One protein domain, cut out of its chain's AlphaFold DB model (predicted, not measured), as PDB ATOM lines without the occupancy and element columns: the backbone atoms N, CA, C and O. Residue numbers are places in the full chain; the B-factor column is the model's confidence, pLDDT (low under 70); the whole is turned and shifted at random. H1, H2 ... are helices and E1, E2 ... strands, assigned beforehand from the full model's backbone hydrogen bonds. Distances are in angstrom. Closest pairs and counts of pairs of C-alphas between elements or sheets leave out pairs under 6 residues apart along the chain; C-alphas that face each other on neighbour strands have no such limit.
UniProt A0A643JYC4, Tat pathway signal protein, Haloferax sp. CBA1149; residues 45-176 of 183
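Overview. This is residues 45 to 176 of the 183 residues of the protein "Tat pathway signal protein" of Haloferax sp. CBA1149 (UniProt A0A643JYC4). A long helix, H4, runs through the middle of a helical body; H5 and H6 pack on it and on each other as a loose, splayed three-helix bundle, up and down, each helix running against the one before it, while H3 packs alongside H4 as the other arm of a helical hairpin. A small hairpin of strands, E1 and E2, sits at one end near H5 and the beginning of H6, short H1 and H2 lie near H4 toward the other end, and short H7 follows H6. The printed part has 132 residues, with seven named helices and two named strands in the order H1 H2 H3 H4 H5 E1 E2 H6 H7; the class is mostly helix, and the sheet, E1 - E2, is antiparallel. The whole is compact, with a radius of gyration of the C-alphas of 14.5 A and spans of 40 by 32 by 24 A.

Arrangement. H1, residues 45 to 49, is close to but not clearly touching H4, residues 83 to 102; their closest C-alphas, of Trp 47 and Ala 93, are 6.9 A apart. H2, residues 54 to 57, touches residues 96 to 100 of H4 alone, closest at the C-alphas of Asn 55 and Leu 96, 5.8 A. H3, residues 59 to 68, and H4 form a helical hairpin and touch at a shallow tilt of 7 degrees, opposite ways, closest at the C-alphas of Tyr 68 and Ala 88, 5.5 A. H4 is the hub, touching four helices. H5, residues 126 to 139, forms a helical hairpin with H4: they touch, opposite ways, at a tilt of 37 degrees, only just steep, closest at the C-alphas of Lys 84 and Tyr 137, 6.2 A. E1, residues 148 to 151, and E2, residues 154 to 157, form an antiparallel hairpin, with N 149 and O 156 at 3.0 A and N 154 and O 151 at 2.9 A, within hydrogen-bond range. H6, residues 158 to 170, touches H4 at a steep tilt of 42 degrees, the same way, closest at the C-alphas of Met 87 and Lys 162, 5.9 A. H6 touches H5 at a steep tilt of 44 degrees, opposite ways, closest at the C-alphas of Ala 133 and Leu 161, 6.0 A. H7, residues 172 to 175, touches residues 164 to 168 of H6 alone, closest at the C-alphas of Tyr 167 and Lys 174, 6.3 A, and is apart from H4 and H5. In H1, H3, H5 and H6 every O i to N i+4 pair is within hydrogen-bond range, in H4 14 of 16 are, and H2 and H7 are too short for such a pair.

Along the chain. H1 begins at C-alpha 45, (-13.142, -44.789, 12.072), and H2 and H3 follow. H3 is 14.0 A long from first to last C-alpha, H4 27.8 A, H5 20.1 A and H6 18.1 A. H4 begins at C-alpha 83, (-2.633, -36.632, -0.714). E1 and E2 are each 10.0 A long, and H7 ends at C-alpha 175, (1.662, -57.079, 6.744).

Size, cuts and confidence. The two C-alphas farthest apart, of Asp 52 and Gly 153, are 42.9 A apart. The printed part has no cut. The links H3 to H4, 14 residues, and H4 to H5, 23 residues, are long. Mean pLDDT of the printed part is 87.3; residues 100 to 109, of which 100 to 102 belong to H4, are under 70.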
ATOM      1  N   GLY A  45     -11.722 -44.830  11.725       90.44
ATOM      2  CA  GLY A  45     -13.142 -44.789  12.072       90.44
ATOM      3  C   GLY A  45     -13.410 -44.976  13.562       90.44
ATOM      4  O   GLY A  45     -14.265 -44.287  14.112       90.44
ATOM      5  N   PHE A  46     -12.669 -45.858  14.234       91.50
ATOM      6  CA  PHE A  46     -12.743 -45.986  15.688       91.50
ATOM      7  C   PHE A  46     -12.330 -44.675  16.361       91.50
ATOM      8  O   PHE A  46     -13.109 -44.120  17.132       91.50
ATOM      9  N   TRP A  47     -11.160 -44.138  16.004       92.50
ATOM     10  CA  TRP A  47     -10.611 -42.930  16.624       92.50
ATOM     11  C   TRP A  47     -11.494 -41.695  16.449       92.50
ATOM     12  O   TRP A  47     -11.607 -40.898  17.375       92.50
ATOM     13  N   ALA A  48     -12.151 -41.551  15.297       92.94
ATOM     14  CA  ALA A  48     -13.083 -40.454  15.054       92.94
ATOM     15  C   ALA A  48     -14.332 -40.519  15.953       92.94
ATOM     16  O   ALA A  48     -14.883 -39.483  16.311       92.94
ATOM     17  N   ASN A  49     -14.771 -41.729  16.315       92.62
ATOM     18  CA  ASN A  49     -15.983 -41.961  17.109       92.62
ATOM     19  C   ASN A  49     -15.727 -42.090  18.620       92.62
ATOM     20  O   ASN A  49     -16.690 -42.142  19.378       92.62
ATOM     21  N   HIS A  50     -14.463 -42.134  19.053       91.81
ATOM     22  CA  HIS A  50     -14.072 -42.248  20.466       91.81
ATOM     23  C   HIS A  50     -13.103 -41.114  20.850       91.81
ATOM     24  O   HIS A  50     -11.929 -41.371  21.134       91.81
ATOM     25  N   PRO A  51     -13.545 -39.842  20.798       91.62
ATOM     26  CA  PRO A  51     -12.693 -38.689  21.104       91.62
ATOM     27  C   PRO A  51     -12.316 -38.573  22.586       91.62
ATOM     28  O   PRO A  51     -11.401 -37.830  22.925       91.62
ATOM     29  N   ASP A  52     -13.029 -39.289  23.451       89.94
ATOM     30  CA  ASP A  52     -12.813 -39.413  24.892       89.94
ATOM     31  C   ASP A  52     -11.791 -40.504  25.260       89.94
ATOM     32  O   ASP A  52     -11.449 -40.670  26.433       89.94
ATOM     33  N   HIS A  53     -11.283 -41.255  24.275       89.56
ATOM     34  CA  HIS A  53     -10.274 -42.279  24.524       89.56
ATOM     35  C   HIS A  53      -8.974 -41.652  25.072       89.56
ATOM     36  O   HIS A  53      -8.473 -40.695  24.475       89.56
ATOM     37  N   PRO A  54      -8.344 -42.215  26.126       87.50
ATOM     38  CA  PRO A  54      -7.153 -41.639  26.764       87.50
ATOM     39  C   PRO A  54      -6.022 -41.256  25.796       87.50
ATOM     40  O   PRO A  54      -5.439 -40.179  25.925       87.50
ATOM     41  N   ASN A  55      -5.766 -42.083  24.776       88.06
ATOM     42  CA  ASN A  55      -4.722 -41.838  23.770       88.06
ATOM     43  C   ASN A  55      -4.871 -40.492  23.037       88.06
ATOM     44  O   ASN A  55      -3.853 -39.891  22.694       88.06
ATOM     45  N   TRP A  56      -6.093 -39.973  22.849       88.75
ATOM     46  CA  TRP A  56      -6.326 -38.642  22.262       88.75
ATOM     47  C   TRP A  56      -5.859 -37.494  23.160       88.75
ATOM     48  O   TRP A  56      -5.560 -36.403  22.673       88.75
ATOM     49  N   HIS A  57      -5.789 -37.722  24.470       88.69
ATOM     50  CA  HIS A  57      -5.479 -36.695  25.462       88.69
ATOM     51  C   HIS A  57      -3.994 -36.632  25.836       88.69
ATOM     52  O   HIS A  57      -3.592 -35.724  26.570       88.69
ATOM     53  N   THR A  58      -3.183 -37.539  25.289       86.44
ATOM     54  CA  THR A  58      -1.722 -37.530  25.423       86.44
ATOM     55  C   THR A  58      -1.106 -36.294  24.758       86.44
ATOM     56  O   THR A  58      -1.619 -35.765  23.766       86.44
ATOM     57  N   ASP A  59       0.030 -35.828  25.276       86.94
ATOM     58  CA  ASP A  59       0.745 -34.689  24.687       86.94
ATOM     59  C   ASP A  59       1.238 -34.988  23.267       86.94
ATOM     60  O   ASP A  59       1.247 -34.103  22.409       86.94
ATOM     61  N   SER A  60       1.610 -36.240  22.992       84.88
ATOM     62  CA  SER A  60       1.993 -36.700  21.656       84.88
ATOM     63  C   SER A  60       0.839 -36.584  20.662       84.88
ATOM     64  O   SER A  60       1.037 -36.063  19.563       84.88
ATOM     65  N   ALA A  61      -0.372 -37.010  21.041       87.56
ATOM     66  CA  ALA A  61      -1.553 -36.895  20.188       87.56
ATOM     67  C   ALA A  61      -1.955 -35.436  19.951       87.56
ATOM     68  O   ALA A  61      -2.275 -35.070  18.819       87.56
ATOM     69  N   LYS A  62      -1.871 -34.571  20.970       90.19
ATOM     70  CA  LYS A  62      -2.116 -33.124  20.811       90.19
ATOM     71  C   LYS A  62      -1.131 -32.491  19.829       90.19
ATOM     72  O   LYS A  62      -1.553 -31.886  18.846       90.19
ATOM     73  N   LYS A  63       0.174 -32.722  20.018       89.88
ATOM     74  CA  LYS A  63       1.227 -32.230  19.109       89.88
ATOM     75  C   LYS A  63       1.049 -32.757  17.686       89.88
ATOM     76  O   LYS A  63       1.266 -32.023  16.725       89.88
ATOM     77  N   ALA A  64       0.664 -34.024  17.532       90.31
ATOM     78  CA  ALA A  64       0.369 -34.608  16.229       90.31
ATOM     79  C   ALA A  64      -0.856 -33.946  15.582       90.31
ATOM     80  O   ALA A  64      -0.783 -33.559  14.418       90.31
ATOM     81  N   SER A  65      -1.937 -33.744  16.338       92.06
ATOM     82  CA  SER A  65      -3.156 -33.085  15.854       92.06
ATOM     83  C   SER A  65      -2.863 -31.674  15.344       92.06
ATOM     84  O   SER A  65      -3.272 -31.316  14.242       92.06
ATOM     85  N   GLU A  66      -2.077 -30.900  16.097       92.94
ATOM     86  CA  GLU A  66      -1.624 -29.560  15.709       92.94
ATOM     87  C   GLU A  66      -0.724 -29.590  14.465       92.94
ATOM     88  O   GLU A  66      -0.944 -28.839  13.516       92.94
ATOM     89  N   LYS A  67       0.269 -30.487  14.431       92.62
ATOM     90  CA  LYS A  67       1.225 -30.608  13.319       92.62
ATOM     91  C   LYS A  67       0.563 -31.041  12.008       92.62
ATOM     92  O   LYS A  67       0.963 -30.594  10.930       92.62
ATOM     93  N   TYR A  68      -0.391 -31.962  12.092       92.06
ATOM     94  CA  TYR A  68      -1.044 -32.562  10.931       92.06
ATOM     95  C   TYR A  68      -2.360 -31.871  10.560       92.06
ATOM     96  O   TYR A  68      -2.910 -32.149   9.497       92.06
ATOM     97  N   GLY A  69      -2.870 -30.974  11.412       91.88
ATOM     98  CA  GLY A  69      -4.173 -30.334  11.226       91.88
ATOM     99  C   GLY A  69      -5.338 -31.329  11.266       91.88
ATOM    100  O   GLY A  69      -6.381 -31.084  10.656       91.88
ATOM    101  N   VAL A  70      -5.156 -32.470  11.937       93.31
ATOM    102  CA  VAL A  70      -6.145 -33.552  12.013       93.31
ATOM    103  C   VAL A  70      -6.727 -33.615  13.419       93.31
ATOM    104  O   VAL A  70      -5.997 -33.789  14.387       93.31
ATOM    105  N   THR A  71      -8.046 -33.501  13.522       92.81
ATOM    106  CA  THR A  71      -8.829 -33.669  14.753       92.81
ATOM    107  C   THR A  71      -9.739 -34.882  14.614       92.81
ATOM    108  O   THR A  71      -9.942 -35.397  13.513       92.81
ATOM    109  N   HIS A  72     -10.335 -35.335  15.716       91.00
ATOM    110  CA  HIS A  72     -11.321 -36.413  15.672       91.00
ATOM    111  C   HIS A  72     -12.499 -36.089  14.726       91.00
ATOM    112  O   HIS A  72     -12.918 -36.966  13.972       91.00
ATOM    113  N   GLU A  73     -12.967 -34.830  14.665       90.06
ATOM    114  CA  GLU A  73     -14.078 -34.441  13.777       90.06
ATOM    115  C   GLU A  73     -13.702 -34.538  12.297       90.06
ATOM    116  O   GLU A  73     -14.521 -34.909  11.451       90.06
ATOM    117  N   ASN A  74     -12.462 -34.176  11.958       92.00
ATOM    118  CA  ASN A  74     -12.031 -34.100  10.569       92.00
ATOM    119  C   ASN A  74     -11.309 -35.368  10.090       92.00
ATOM    120  O   ASN A  74     -11.041 -35.486   8.890       92.00
ATOM    121  N   LEU A  75     -11.054 -36.340  10.974       92.06
ATOM    122  CA  LEU A  75     -10.332 -37.575  10.667       92.06
ATOM    123  C   LEU A  75     -11.003 -38.361   9.531       92.06
ATOM    124  O   LEU A  75     -10.318 -38.838   8.625       92.06
ATOM    125  N   LEU A  76     -12.338 -38.371   9.481       92.00
ATOM    126  CA  LEU A  76     -13.123 -39.002   8.407       92.00
ATOM    127  C   LEU A  76     -13.626 -38.034   7.327       92.00
ATOM    128  O   LEU A  76     -14.206 -38.469   6.335       92.00
ATOM    129  N   ALA A  77     -13.390 -36.728   7.475       91.75
ATOM    130  CA  ALA A  77     -13.832 -35.748   6.487       91.75
ATOM    131  C   ALA A  77     -13.199 -36.017   5.102       91.75
ATOM    132  O   ALA A  77     -12.051 -36.461   5.015       91.75
ATOM    133  N   PRO A  78     -13.895 -35.743   3.990       88.94
ATOM    134  CA  PRO A  78     -13.341 -35.986   2.665       88.94
ATOM    135  C   PRO A  78     -12.095 -35.124   2.429       88.94
ATOM    136  O   PRO A  78     -12.137 -33.901   2.546       88.94
ATOM    137  N   SER A  79     -10.992 -35.752   2.020       89.00
ATOM    138  CA  SER A  79      -9.723 -35.067   1.736       89.00
ATOM    139  C   SER A  79      -9.705 -34.321   0.396       89.00
ATOM    140  O   SER A  79      -8.720 -33.669   0.062       89.00
ATOM    141  N   LYS A  80     -10.765 -34.438  -0.420       91.31
ATOM    142  CA  LYS A  80     -10.871 -33.827  -1.764       91.31
ATOM    143  C   LYS A  80      -9.654 -34.133  -2.660       91.31
ATOM    144  O   LYS A  80      -9.220 -33.308  -3.468       91.31
ATOM    145  N   GLY A  81      -9.073 -35.321  -2.492       89.12
ATOM    146  CA  GLY A  81      -7.898 -35.783  -3.233       89.12
ATOM    147  C   GLY A  81      -6.579 -35.119  -2.833       89.12
ATOM    148  O   GLY A  81      -5.602 -35.281  -3.553       89.12
ATOM    149  N   ASP A  82      -6.537 -34.341  -1.747       94.12
ATOM    150  CA  ASP A  82      -5.285 -33.885  -1.139       94.12
ATOM    151  C   ASP A  82      -4.555 -35.079  -0.505       94.12
ATOM    152  O   ASP A  82      -4.991 -35.634   0.504       94.12
ATOM    153  N   LYS A  83      -3.451 -35.491  -1.131       95.62
ATOM    154  CA  LYS A  83      -2.633 -36.632  -0.714       95.62
ATOM    155  C   LYS A  83      -1.917 -36.371   0.604       95.62
ATOM    156  O   LYS A  83      -1.792 -37.292   1.408       95.62
ATOM    157  N   LYS A  84      -1.526 -35.122   0.872       95.56
ATOM    158  CA  LYS A  84      -0.907 -34.741   2.144       95.56
ATOM    159  C   LYS A  84      -1.890 -34.909   3.294       95.56
ATOM    160  O   LYS A  84      -1.548 -35.519   4.304       95.56
ATOM    161  N   LEU A  85      -3.133 -34.468   3.102       95.12
ATOM    162  CA  LEU A  85      -4.198 -34.660   4.087       95.12
ATOM    163  C   LEU A  85      -4.600 -36.136   4.245       95.12
ATOM    164  O   LEU A  85      -4.924 -36.566   5.349       95.12
ATOM    165  N   ILE A  86      -4.575 -36.937   3.172       95.81
ATOM    166  CA  ILE A  86      -4.794 -38.391   3.284       95.81
ATOM    167  C   ILE A  86      -3.702 -39.015   4.157       95.81
ATOM    168  O   ILE A  86      -4.030 -39.690   5.131       95.81
ATOM    169  N   MET A  87      -2.427 -38.746   3.863       96.75
ATOM    170  CA  MET A  87      -1.309 -39.230   4.679       96.75
ATOM    171  C   MET A  87      -1.449 -38.796   6.143       96.75
ATOM    172  O   MET A  87      -1.303 -39.619   7.040       96.75
ATOM    173  N   ALA A  88      -1.796 -37.528   6.388       96.12
ATOM    174  CA  ALA A  88      -2.007 -36.975   7.726       96.12
ATOM    175  C   ALA A  88      -3.012 -37.784   8.557       96.12
ATOM    176  O   ALA A  88      -2.769 -38.056   9.729       96.12
ATOM    177  N   LYS A  89      -4.129 -38.203   7.950       95.94
ATOM    178  CA  LYS A  89      -5.171 -38.995   8.621       95.94
ATOM    179  C   LYS A  89      -4.669 -40.380   9.019       95.94
ATOM    180  O   LYS A  89      -4.899 -40.802  10.151       95.94
ATOM    181  N   HIS A  90      -3.966 -41.070   8.118       95.62
ATOM    182  CA  HIS A  90      -3.385 -42.382   8.423       95.62
ATOM    183  C   HIS A  90      -2.271 -42.266   9.470       95.62
ATOM    184  O   HIS A  90      -2.267 -43.038  10.424       95.62
ATOM    185  N   LEU A  91      -1.401 -41.255   9.364       94.81
ATOM    186  CA  LEU A  91      -0.379 -40.950  10.369       94.81
ATOM    187  C   LEU A  91      -0.986 -40.668  11.741       94.81
ATOM    188  O   LEU A  91      -0.468 -41.164  12.737       94.81
ATOM    189  N   MET A  92      -2.071 -39.893  11.809       95.06
ATOM    190  CA  MET A  92      -2.722 -39.573  13.077       95.06
ATOM    191  C   MET A  92      -3.279 -40.831  13.751       95.06
ATOM    192  O   MET A  92      -2.995 -41.070  14.923       95.06
ATOM    193  N   ALA A  93      -3.995 -41.678  13.003       93.00
ATOM    194  CA  ALA A  93      -4.487 -42.957  13.515       93.00
ATOM    195  C   ALA A  93      -3.338 -43.874  13.970       93.00
ATOM    196  O   ALA A  93      -3.398 -44.450  15.054       93.00
ATOM    197  N   THR A  94      -2.251 -43.945  13.198       92.12
ATOM    198  CA  THR A  94      -1.064 -44.717  13.582       92.12
ATOM    199  C   THR A  94      -0.413 -44.167  14.847       92.12
ATOM    200  O   THR A  94      -0.028 -44.947  15.709       92.12
ATOM    201  N   ILE A  95      -0.310 -42.848  15.015       91.25
ATOM    202  CA  ILE A  95       0.250 -42.250  16.236       91.25
ATOM    203  C   ILE A  95      -0.607 -42.604  17.452       91.25
ATOM    204  O   ILE A  95      -0.050 -43.025  18.459       91.25
ATOM    205  N   LEU A  96      -1.936 -42.510  17.348       90.12
ATOM    206  CA  LEU A  96      -2.853 -42.900  18.426       90.12
ATOM    207  C   LEU A  96      -2.733 -44.389  18.785       90.12
ATOM    208  O   LEU A  96      -2.746 -44.732  19.968       90.12
ATOM    209  N   ASN A  97      -2.550 -45.252  17.780       87.81
ATOM    210  CA  ASN A  97      -2.293 -46.681  17.973       87.81
ATOM    211  C   ASN A  97      -0.943 -46.938  18.659       87.81
ATOM    212  O   ASN A  97      -0.852 -47.820  19.499       87.81
ATOM    213  N   PHE A  98       0.092 -46.158  18.336       84.75
ATOM    214  CA  PHE A  98       1.405 -46.266  18.977       84.75
ATOM    215  C   PHE A  98       1.395 -45.757  20.423       84.75
ATOM    216  O   PHE A  98       2.117 -46.303  21.242       84.75
ATOM    217  N   GLN A  99       0.597 -44.738  20.766       76.12
ATOM    218  CA  GLN A  99       0.547 -44.239  22.149       76.12
ATOM    219  C   GLN A  99      -0.013 -45.277  23.128       76.12
ATOM    220  O   GLN A  99       0.515 -45.400  24.222       76.12
ATOM    221  N   GLY A 100      -0.987 -46.092  22.708       60.75
ATOM    222  CA  GLY A 100      -1.469 -47.231  23.510       60.75
ATOM    223  C   GLY A 100      -0.432 -48.346  23.701       60.75
ATOM    224  O   GLY A 100      -0.717 -49.336  24.360       60.75
ATOM    225  N   ARG A 101       0.754 -48.210  23.090       64.94
ATOM    226  CA  ARG A 101       1.830 -49.210  23.054       64.94
ATOM    227  C   ARG A 101       3.177 -48.671  23.556       64.94
ATOM    228  O   ARG A 101       4.062 -49.458  23.847       64.94
ATOM    229  N   GLU A 102       3.359 -47.348  23.640       51.97
ATOM    230  CA  GLU A 102       4.600 -46.711  24.120       51.97
ATOM    231  C   GLU A 102       4.660 -46.596  25.658       51.97
ATOM    232  O   GLU A 102       5.762 -46.530  26.204       51.97
ATOM    233  N   ASP A 103       3.516 -46.621  26.355       45.25
ATOM    234  CA  ASP A 103       3.468 -46.571  27.828       45.25
ATOM    235  C   ASP A 103       3.751 -47.935  28.495       45.25
ATOM    236  O   ASP A 103       4.129 -47.977  29.667       45.25
ATOM    237  N   ASP A 104       3.693 -49.033  27.735       41.66
ATOM    238  CA  ASP A 104       4.092 -50.371  28.176       41.66
ATOM    239  C   ASP A 104       5.438 -50.749  27.536       41.66
ATOM    240  O   ASP A 104       5.527 -51.289  26.437       41.66
ATOM    241  N   TYR A 105       6.519 -50.430  28.253       37.53
ATOM    242  CA  TYR A 105       7.928 -50.702  27.930       37.53
ATOM    243  C   TYR A 105       8.288 -52.208  27.913       37.53
ATOM    244  O   TYR A 105       9.248 -52.650  28.547       37.53
ATOM    245  N   GLN A 106       7.541 -53.023  27.175       41.94
ATOM    246  CA  GLN A 106       7.943 -54.372  26.798       41.94
ATOM    247  C   GLN A 106       7.604 -54.592  25.334       41.94
ATOM    248  O   GLN A 106       6.447 -54.817  25.008       41.94
ATOM    249  N   ASP A 107       8.639 -54.507  24.496       47.25
ATOM    250  CA  ASP A 107       8.795 -55.267  23.252       47.25
ATOM    251  C   ASP A 107       7.462 -55.623  22.579       47.25
ATOM    252  O   ASP A 107       7.032 -56.779  22.542       47.25
ATOM    253  N   ASP A 108       6.742 -54.596  22.123       57.75
ATOM    254  CA  ASP A 108       5.513 -54.816  21.386       57.75
ATOM    255  C   ASP A 108       5.930 -55.316  20.008       57.75
ATOM    256  O   ASP A 108       6.151 -54.536  19.076       57.75
ATOM    257  N   GLY A 109       6.054 -56.644  19.894       65.00
ATOM    258  CA  GLY A 109       6.444 -57.388  18.693       65.00
ATOM    259  C   GLY A 109       5.538 -57.155  17.481       65.00
ATOM    260  O   GLY A 109       5.587 -57.905  16.521       65.00
ATOM    261  N   CYS A 110       4.696 -56.129  17.518       75.50
ATOM    262  CA  CYS A 110       3.847 -55.660  16.451       75.50
ATOM    263  C   CYS A 110       4.358 -54.403  15.753       75.50
ATOM    264  O   CYS A 110       4.238 -54.304  14.535       75.50
ATOM    265  N   VAL A 111       4.920 -53.439  16.487       79.31
ATOM    266  CA  VAL A 111       5.455 -52.211  15.872       79.31
ATOM    267  C   VAL A 111       6.903 -52.370  15.421       79.31
ATOM    268  O   VAL A 111       7.330 -51.666  14.500       79.31
ATOM    269  N   ASP A 112       7.621 -53.303  16.052       81.88
ATOM    270  CA  ASP A 112       9.036 -53.592  15.819       81.88
ATOM    271  C   ASP A 112       9.272 -54.929  15.088       81.88
ATOM    272  O   ASP A 112      10.405 -55.223  14.716       81.88
ATOM    273  N   ALA A 113       8.217 -55.703  14.799       83.25
ATOM    274  CA  ALA A 113       8.322 -56.833  13.877       83.25
ATOM    275  C   ALA A 113       8.472 -56.375  12.425       83.25
ATOM    276  O   ALA A 113       7.917 -55.358  11.994       83.25
ATOM    277  N   GLU A 114       9.217 -57.179  11.674       88.88
ATOM    278  CA  GLU A 114       9.403 -56.999  10.245       88.88
ATOM    279  C   GLU A 114       8.112 -57.328   9.491       88.88
ATOM    280  O   GLU A 114       7.448 -58.342   9.720       88.88
ATOM    281  N   ILE A 115       7.764 -56.439   8.569       89.56
ATOM    282  CA  ILE A 115       6.727 -56.642   7.572       89.56
ATOM    283  C   ILE A 115       7.226 -57.730   6.625       89.56
ATOM    284  O   ILE A 115       8.328 -57.620   6.099       89.56
ATOM    285  N   THR A 116       6.403 -58.754   6.400       84.06
ATOM    286  CA  THR A 116       6.732 -59.915   5.544       84.06
ATOM    287  C   THR A 116       5.836 -60.004   4.306       84.06
ATOM    288  O   THR A 116       5.640 -61.067   3.716       84.06
ATOM    289  N   MET A 117       5.222 -58.882   3.928       80.38
ATOM    290  CA  MET A 117       4.421 -58.778   2.713       80.38
ATOM    291  C   MET A 117       5.332 -58.487   1.519       80.38
ATOM    292  O   MET A 117       6.045 -57.484   1.531       80.38
ATOM    293  N   ASP A 118       5.223 -59.293   0.459       71.12
ATOM    294  CA  ASP A 118       5.913 -59.057  -0.815       71.12
ATOM    295  C   ASP A 118       5.669 -57.617  -1.310       71.12
ATOM    296  O   ASP A 118       4.535 -57.229  -1.614       71.12
ATOM    297  N   GLY A 119       6.728 -56.804  -1.400       73.44
ATOM    298  CA  GLY A 119       6.605 -55.418  -1.847       73.44
ATOM    299  C   GLY A 119       7.770 -54.500  -1.477       73.44
ATOM    300  O   GLY A 119       8.847 -54.933  -1.086       73.44
ATOM    301  N   GLN A 120       7.532 -53.192  -1.620       74.06
ATOM    302  CA  GLN A 120       8.540 -52.125  -1.501       74.06
ATOM    303  C   GLN A 120       9.123 -51.946  -0.084       74.06
ATOM    304  O   GLN A 120      10.159 -51.302   0.060       74.06
ATOM    305  N   TYR A 121       8.486 -52.516   0.943       84.25
ATOM    306  CA  TYR A 121       8.868 -52.362   2.356       84.25
ATOM    307  C   TYR A 121       8.946 -53.700   3.103       84.25
ATOM    308  O   TYR A 121       8.788 -53.740   4.321       84.25
ATOM    309  N   ASP A 122       9.166 -54.796   2.376       86.38
ATOM    310  CA  ASP A 122       9.509 -56.081   2.988       86.38
ATOM    311  C   ASP A 122      10.783 -55.941   3.847       86.38
ATOM    312  O   ASP A 122      11.722 -55.225   3.480       86.38
ATOM    313  N   GLY A 123      10.781 -56.550   5.033       86.38
ATOM    314  CA  GLY A 123      11.851 -56.419   6.030       86.38
ATOM    315  C   GLY A 123      11.876 -55.086   6.794       86.38
ATOM    316  O   GLY A 123      12.739 -54.881   7.646       86.38
ATOM    317  N   TRP A 124      10.959 -54.150   6.523       91.62
ATOM    318  CA  TRP A 124      10.832 -52.921   7.317       91.62
ATOM    319  C   TRP A 124       9.902 -53.128   8.507       91.62
ATOM    320  O   TRP A 124       9.012 -53.965   8.468       91.62
ATOM    321  N   THR A 125      10.037 -52.306   9.547       91.12
ATOM    322  CA  THR A 125       9.080 -52.279  10.663       91.12
ATOM    323  C   THR A 125       8.029 -51.187  10.466       91.12
ATOM    324  O   THR A 125       8.250 -50.194   9.759       91.12
ATOM    325  N   VAL A 126       6.888 -51.306  11.153       90.06
ATOM    326  CA  VAL A 126       5.853 -50.255  11.155       90.06
ATOM    327  C   VAL A 126       6.418 -48.940  11.704       90.06
ATOM    328  O   VAL A 126       6.058 -47.857  11.235       90.06
ATOM    329  N   ARG A 127       7.347 -49.009  12.669       90.50
ATOM    330  CA  ARG A 127       8.052 -47.833  13.195       90.50
ATOM    331  C   ARG A 127       8.847 -47.109  12.107       90.50
ATOM    332  O   ARG A 127       8.722 -45.886  12.008       90.50
ATOM    333  N   THR A 128       9.603 -47.837  11.286       91.38
ATOM    334  CA  THR A 128      10.369 -47.267  10.165       91.38
ATOM    335  C   THR A 128       9.436 -46.634   9.136       91.38
ATOM    336  O   THR A 128       9.617 -45.475   8.763       91.38
ATOM    337  N   VAL A 129       8.360 -47.328   8.758       93.31
ATOM    338  CA  VAL A 129       7.360 -46.796   7.816       93.31
ATOM    339  C   VAL A 129       6.696 -45.526   8.354       93.31
ATOM    340  O   VAL A 129       6.529 -44.555   7.614       93.31
ATOM    341  N   LYS A 130       6.361 -45.477   9.650       93.81
ATOM    342  CA  LYS A 130       5.835 -44.268  10.304       93.81
ATOM    343  C   LYS A 130       6.818 -43.102  10.180       93.81
ATOM    344  O   LYS A 130       6.391 -41.990   9.879       93.81
ATOM    345  N   GLN A 131       8.110 -43.327  10.417       93.38
ATOM    346  CA  GLN A 131       9.139 -42.284  10.319       93.38
ATOM    347  C   GLN A 131       9.285 -41.763   8.883       93.38
ATOM    348  O   GLN A 131       9.258 -40.549   8.672       93.38
ATOM    349  N   GLU A 132       9.326 -42.655   7.894       94.12
ATOM    350  CA  GLU A 132       9.390 -42.274   6.478       94.12
ATOM    351  C   GLU A 132       8.118 -41.553   6.017       94.12
ATOM    352  O   GLU A 132       8.187 -40.550   5.310       94.12
ATOM    353  N   ALA A 133       6.940 -41.959   6.494       94.94
ATOM    354  CA  ALA A 133       5.692 -41.244   6.233       94.94
ATOM    355  C   ALA A 133       5.675 -39.838   6.866       94.94
ATOM    356  O   ALA A 133       5.175 -38.886   6.259       94.94
ATOM    357  N   GLN A 134       6.254 -39.666   8.060       94.81
ATOM    358  CA  GLN A 134       6.422 -38.347   8.683       94.81
ATOM    359  C   GLN A 134       7.387 -37.459   7.893       94.81
ATOM    360  O   GLN A 134       7.148 -36.252   7.764       94.81
ATOM    361  N   GLN A 135       8.462 -38.043   7.364       94.88
ATOM    362  CA  GLN A 135       9.386 -37.363   6.468       94.88
ATOM    363  C   GLN A 135       8.683 -36.977   5.168       94.88
ATOM    364  O   GLN A 135       8.725 -35.811   4.784       94.88
ATOM    365  N   TRP A 136       7.949 -37.899   4.551       95.44
ATOM    366  CA  TRP A 136       7.156 -37.623   3.364       95.44
ATOM    367  C   TRP A 136       6.190 -36.451   3.588       95.44
ATOM    368  O   TRP A 136       6.198 -35.478   2.834       95.44
ATOM    369  N   TYR A 137       5.430 -36.475   4.690       95.38
ATOM    370  CA  TYR A 137       4.485 -35.412   5.041       95.38
ATOM    371  C   TYR A 137       5.164 -34.043   5.190       95.38
ATOM    372  O   TYR A 137       4.604 -33.026   4.779       95.38
ATOM    373  N   LYS A 138       6.370 -34.008   5.771       94.62
ATOM    374  CA  LYS A 138       7.144 -32.772   5.974       94.62
ATOM    375  C   LYS A 138       7.479 -32.076   4.652       94.62
ATOM    376  O   LYS A 138       7.499 -30.849   4.617       94.62
ATOM    377  N   TYR A 139       7.762 -32.843   3.601       94.12
ATOM    378  CA  TYR A 139       8.158 -32.316   2.292       94.12
ATOM    379  C   TYR A 139       6.988 -32.196   1.303       94.12
ATOM    380  O   TYR A 139       7.116 -31.501   0.296       94.12
ATOM    381  N   ALA A 140       5.845 -32.823   1.586       94.19
ATOM    382  CA  ALA A 140       4.637 -32.677   0.784       94.19
ATOM    383  C   ALA A 140       4.040 -31.260   0.896       94.19
ATOM    384  O   ALA A 140       3.985 -30.655   1.976       94.19
ATOM    385  N   SER A 141       3.525 -30.740  -0.218       92.94
ATOM    386  CA  SER A 141       2.809 -29.460  -0.249       92.94
ATOM    387  C   SER A 141       1.328 -29.630   0.102       92.94
ATOM    388  O   SER A 141       0.731 -30.674  -0.159       92.94
ATOM    389  N   ASP A 142       0.697 -28.593   0.647       90.50
ATOM    390  CA  ASP A 142      -0.750 -28.611   0.892       90.50
ATOM    391  C   ASP A 142      -1.517 -28.694  -0.438       90.50
ATOM    392  O   ASP A 142      -1.099 -28.128  -1.452       90.50
ATOM    393  N   GLY A 143      -2.624 -29.438  -0.475       88.44
ATOM    394  CA  GLY A 143      -3.403 -29.647  -1.696       88.44
ATOM    395  C   GLY A 143      -2.751 -30.572  -2.732       88.44
ATOM    396  O   GLY A 143      -3.313 -30.739  -3.821       88.44
ATOM    397  N   GLN A 144      -1.602 -31.185  -2.421       92.06
ATOM    398  CA  GLN A 144      -0.844 -32.023  -3.353       92.06
ATOM    399  C   GLN A 144      -1.690 -33.180  -3.895       92.06
ATOM    400  O   GLN A 144      -2.386 -33.865  -3.151       92.06
ATOM    401  N   LYS A 145      -1.622 -33.418  -5.211       92.75
ATOM    402  CA  LYS A 145      -2.374 -34.494  -5.890       92.75
ATOM    403  C   LYS A 145      -1.534 -35.726  -6.231       92.75
ATOM    404  O   LYS A 145      -2.102 -36.771  -6.537       92.75
ATOM    405  N   LYS A 146      -0.206 -35.611  -6.164       94.50
ATOM    406  CA  LYS A 146       0.751 -36.693  -6.435       94.50
ATOM    407  C   LYS A 146       1.230 -37.329  -5.131       94.50
ATOM    408  O   LYS A 146       1.359 -36.636  -4.128       94.50
ATOM    409  N   TRP A 147       1.508 -38.624  -5.157       95.06
ATOM    410  CA  TRP A 147       2.102 -39.332  -4.021       95.06
ATOM    411  C   TRP A 147       3.625 -39.281  -4.002       95.06
ATOM    412  O   TRP A 147       4.236 -39.405  -2.953       95.06
ATOM    413  N   VAL A 148       4.232 -39.022  -5.149       94.31
ATOM    414  CA  VAL A 148       5.678 -38.984  -5.298       94.31
ATOM    415  C   VAL A 148       6.224 -37.596  -4.964       94.31
ATOM    416  O   VAL A 148       5.721 -36.593  -5.485       94.31
ATOM    417  N   ILE A 149       7.263 -37.542  -4.130       92.56
ATOM    418  CA  ILE A 149       8.018 -36.320  -3.815       92.56
ATOM    419  C   ILE A 149       9.524 -36.544  -3.975       92.56
ATOM    420  O   ILE A 149      10.002 -37.673  -3.962       92.56
ATOM    421  N   GLN A 150      10.271 -35.450  -4.102       91.00
ATOM    422  CA  GLN A 150      11.725 -35.466  -4.238       91.00
ATOM    423  C   GLN A 150      12.371 -34.929  -2.958       91.00
ATOM    424  O   GLN A 150      12.108 -33.793  -2.559       91.00
ATOM    425  N   ILE A 151      13.229 -35.732  -2.330       87.19
ATOM    426  CA  ILE A 151      13.992 -35.365  -1.134       87.19
ATOM    427  C   ILE A 151      15.473 -35.564  -1.441       87.19
ATOM    428  O   ILE A 151      15.924 -36.684  -1.652       87.19
ATOM    429  N   ASN A 152      16.247 -34.476  -1.458       86.25
ATOM    430  CA  ASN A 152      17.697 -34.507  -1.704       86.25
ATOM    431  C   ASN A 152      18.101 -35.270  -2.987       86.25
ATOM    432  O   ASN A 152      19.156 -35.896  -3.028       86.25
ATOM    433  N   GLY A 153      17.261 -35.222  -4.026       84.88
ATOM    434  CA  GLY A 153      17.493 -35.912  -5.301       84.88
ATOM    435  C   GLY A 153      17.029 -37.371  -5.350       84.88
ATOM    436  O   GLY A 153      17.171 -37.994  -6.397       84.88
ATOM    437  N   ASN A 154      16.462 -37.897  -4.260       88.75
ATOM    438  CA  ASN A 154      15.836 -39.214  -4.225       88.75
ATOM    439  C   ASN A 154      14.314 -39.094  -4.264       88.75
ATOM    440  O   ASN A 154      13.715 -38.243  -3.599       88.75
ATOM    441  N   GLU A 155      13.697 -39.997  -5.015       90.31
ATOM    442  CA  GLU A 155      12.253 -40.126  -5.086       90.31
ATOM    443  C   GLU A 155      11.721 -40.913  -3.883       90.31
ATOM    444  O   GLU A 155      12.235 -41.985  -3.567       90.31
ATOM    445  N   LEU A 156      10.684 -40.392  -3.225       90.81
ATOM    446  CA  LEU A 156       9.953 -41.098  -2.176       90.81
ATOM    447  C   LEU A 156       8.470 -41.177  -2.541       90.81
ATOM    448  O   LEU A 156       7.801 -40.145  -2.690       90.81
ATOM    449  N   ASP A 157       7.958 -42.401  -2.658       92.62
ATOM    450  CA  ASP A 157       6.551 -42.667  -2.947       92.62
ATOM    451  C   ASP A 157       5.723 -42.794  -1.661       92.62
ATOM    452  O   ASP A 157       5.841 -43.750  -0.889       92.62
ATOM    453  N   GLY A 158       4.856 -41.807  -1.443       92.94
ATOM    454  CA  GLY A 158       3.943 -41.769  -0.310       92.94
ATOM    455  C   GLY A 158       2.757 -42.722  -0.423       92.94
ATOM    456  O   GLY A 158       2.124 -42.976   0.597       92.94
ATOM    457  N   GLU A 159       2.431 -43.248  -1.609       94.62
ATOM    458  CA  GLU A 159       1.286 -44.150  -1.782       94.62
ATOM    459  C   GLU A 159       1.529 -45.459  -1.042       94.62
ATOM    460  O   GLU A 159       0.759 -45.823  -0.155       94.62
ATOM    461  N   ALA A 160       2.670 -46.088  -1.319       92.25
ATOM    462  CA  ALA A 160       3.053 -47.330  -0.673       92.25
ATOM    463  C   ALA A 160       3.199 -47.157   0.854       92.25
ATOM    464  O   ALA A 160       2.774 -48.024   1.617       92.25
ATOM    465  N   LEU A 161       3.749 -46.023   1.324       94.31
ATOM    466  CA  LEU A 161       3.836 -45.726   2.764       94.31
ATOM    467  C   LEU A 161       2.437 -45.634   3.386       94.31
ATOM    468  O   LEU A 161       2.167 -46.235   4.425       94.31
ATOM    469  N   LYS A 162       1.531 -44.898   2.732       94.75
ATOM    470  CA  LYS A 162       0.146 -44.744   3.176       94.75
ATOM    471  C   LYS A 162      -0.586 -46.086   3.197       94.75
ATOM    472  O   LYS A 162      -1.361 -46.311   4.121       94.75
ATOM    473  N   ASP A 163      -0.350 -46.967   2.231       94.06
ATOM    474  CA  ASP A 163      -1.000 -48.279   2.170       94.06
ATOM    475  C   ASP A 163      -0.527 -49.213   3.285       94.06
ATOM    476  O   ASP A 163      -1.355 -49.874   3.910       94.06
ATOM    477  N   VAL A 164       0.764 -49.200   3.630       93.31
ATOM    478  CA  VAL A 164       1.248 -49.935   4.808       93.31
ATOM    479  C   VAL A 164       0.629 -49.389   6.096       93.31
ATOM    480  O   VAL A 164       0.166 -50.170   6.925       93.31
ATOM    481  N   LEU A 165       0.556 -48.063   6.270       93.88
ATOM    482  CA  LEU A 165      -0.112 -47.472   7.437       93.88
ATOM    483  C   LEU A 165      -1.609 -47.810   7.479       93.88
ATOM    484  O   LEU A 165      -2.176 -48.003   8.554       93.88
ATOM    485  N   ASP A 166      -2.263 -47.877   6.322       93.81
ATOM    486  CA  ASP A 166      -3.660 -48.284   6.209       93.81
ATOM    487  C   ASP A 166      -3.848 -49.750   6.617       93.81
ATOM    488  O   ASP A 166      -4.728 -50.044   7.425       93.81
ATOM    489  N   TYR A 167      -2.987 -50.659   6.153       91.88
ATOM    490  CA  TYR A 167      -3.007 -52.051   6.604       91.88
ATOM    491  C   TYR A 167      -2.727 -52.170   8.091       91.88
ATOM    492  O   TYR A 167      -3.485 -52.831   8.785       91.88
ATOM    493  N   TRP A 168      -1.734 -51.464   8.618       90.38
ATOM    494  CA  TRP A 168      -1.480 -51.463  10.054       90.38
ATOM    495  C   TRP A 168      -2.699 -51.000  10.866       90.38
ATOM    496  O   TRP A 168      -3.045 -51.610  11.868       90.38
ATOM    497  N   ASN A 169      -3.392 -49.944  10.433       90.06
ATOM    498  CA  ASN A 169      -4.528 -49.411  11.187       90.06
ATOM    499  C   ASN A 169      -5.819 -50.240  11.041       90.06
ATOM    500  O   ASN A 169      -6.738 -50.039  11.836       90.06
ATOM    501  N   ASN A 170      -5.939 -51.110  10.030       89.00
ATOM    502  CA  ASN A 170      -7.183 -51.844   9.748       89.00
ATOM    503  C   ASN A 170      -7.061 -53.372   9.792       89.00
ATOM    504  O   ASN A 170      -8.044 -54.031  10.114       89.00
ATOM    505  N   ASP A 171      -5.920 -53.931   9.396       88.06
ATOM    506  CA  ASP A 171      -5.689 -55.372   9.252       88.06
ATOM    507  C   ASP A 171      -4.170 -55.683   9.230       88.06
ATOM    508  O   ASP A 171      -3.600 -55.932   8.159       88.06
ATOM    509  N   PRO A 172      -3.483 -55.646  10.393       86.75
ATOM    510  CA  PRO A 172      -2.041 -55.899  10.493       86.75
ATOM    511  C   PRO A 172      -1.600 -57.251   9.924       86.75
ATOM    512  O   PRO A 172      -0.468 -57.392   9.466       86.75
ATOM    513  N   ALA A 173      -2.491 -58.246   9.892       85.62
ATOM    514  CA  ALA A 173      -2.201 -59.559   9.328       85.62
ATOM    515  C   ALA A 173      -1.833 -59.496   7.833       85.62
ATOM    516  O   ALA A 173      -1.096 -60.353   7.350       85.62
ATOM    517  N   LYS A 174      -2.273 -58.461   7.100       87.81
ATOM    518  CA  LYS A 174      -1.845 -58.222   5.708       87.81
ATOM    519  C   LYS A 174      -0.375 -57.842   5.576       87.81
ATOM    520  O   LYS A 174       0.190 -58.012   4.506       87.81
ATOM    521  N   LEU A 175       0.231 -57.358   6.655       86.69
ATOM    522  CA  LEU A 175       1.662 -57.079   6.744       86.69
ATOM    523  C   LEU A 175       2.458 -58.291   7.256       86.69
ATOM    524  O   LEU A 175       3.659 -58.181   7.480       86.69
ATOM    525  N   GLY A 176       1.794 -59.431   7.482       83.31
ATOM    526  CA  GLY A 176       2.381 -60.603   8.132       83.31
ATOM    527  C   GLY A 176       2.486 -60.488   9.656       83.31
ATOM    528  O   GLY A 176       3.097 -61.331  10.309       83.31
TER     529      GLY A 176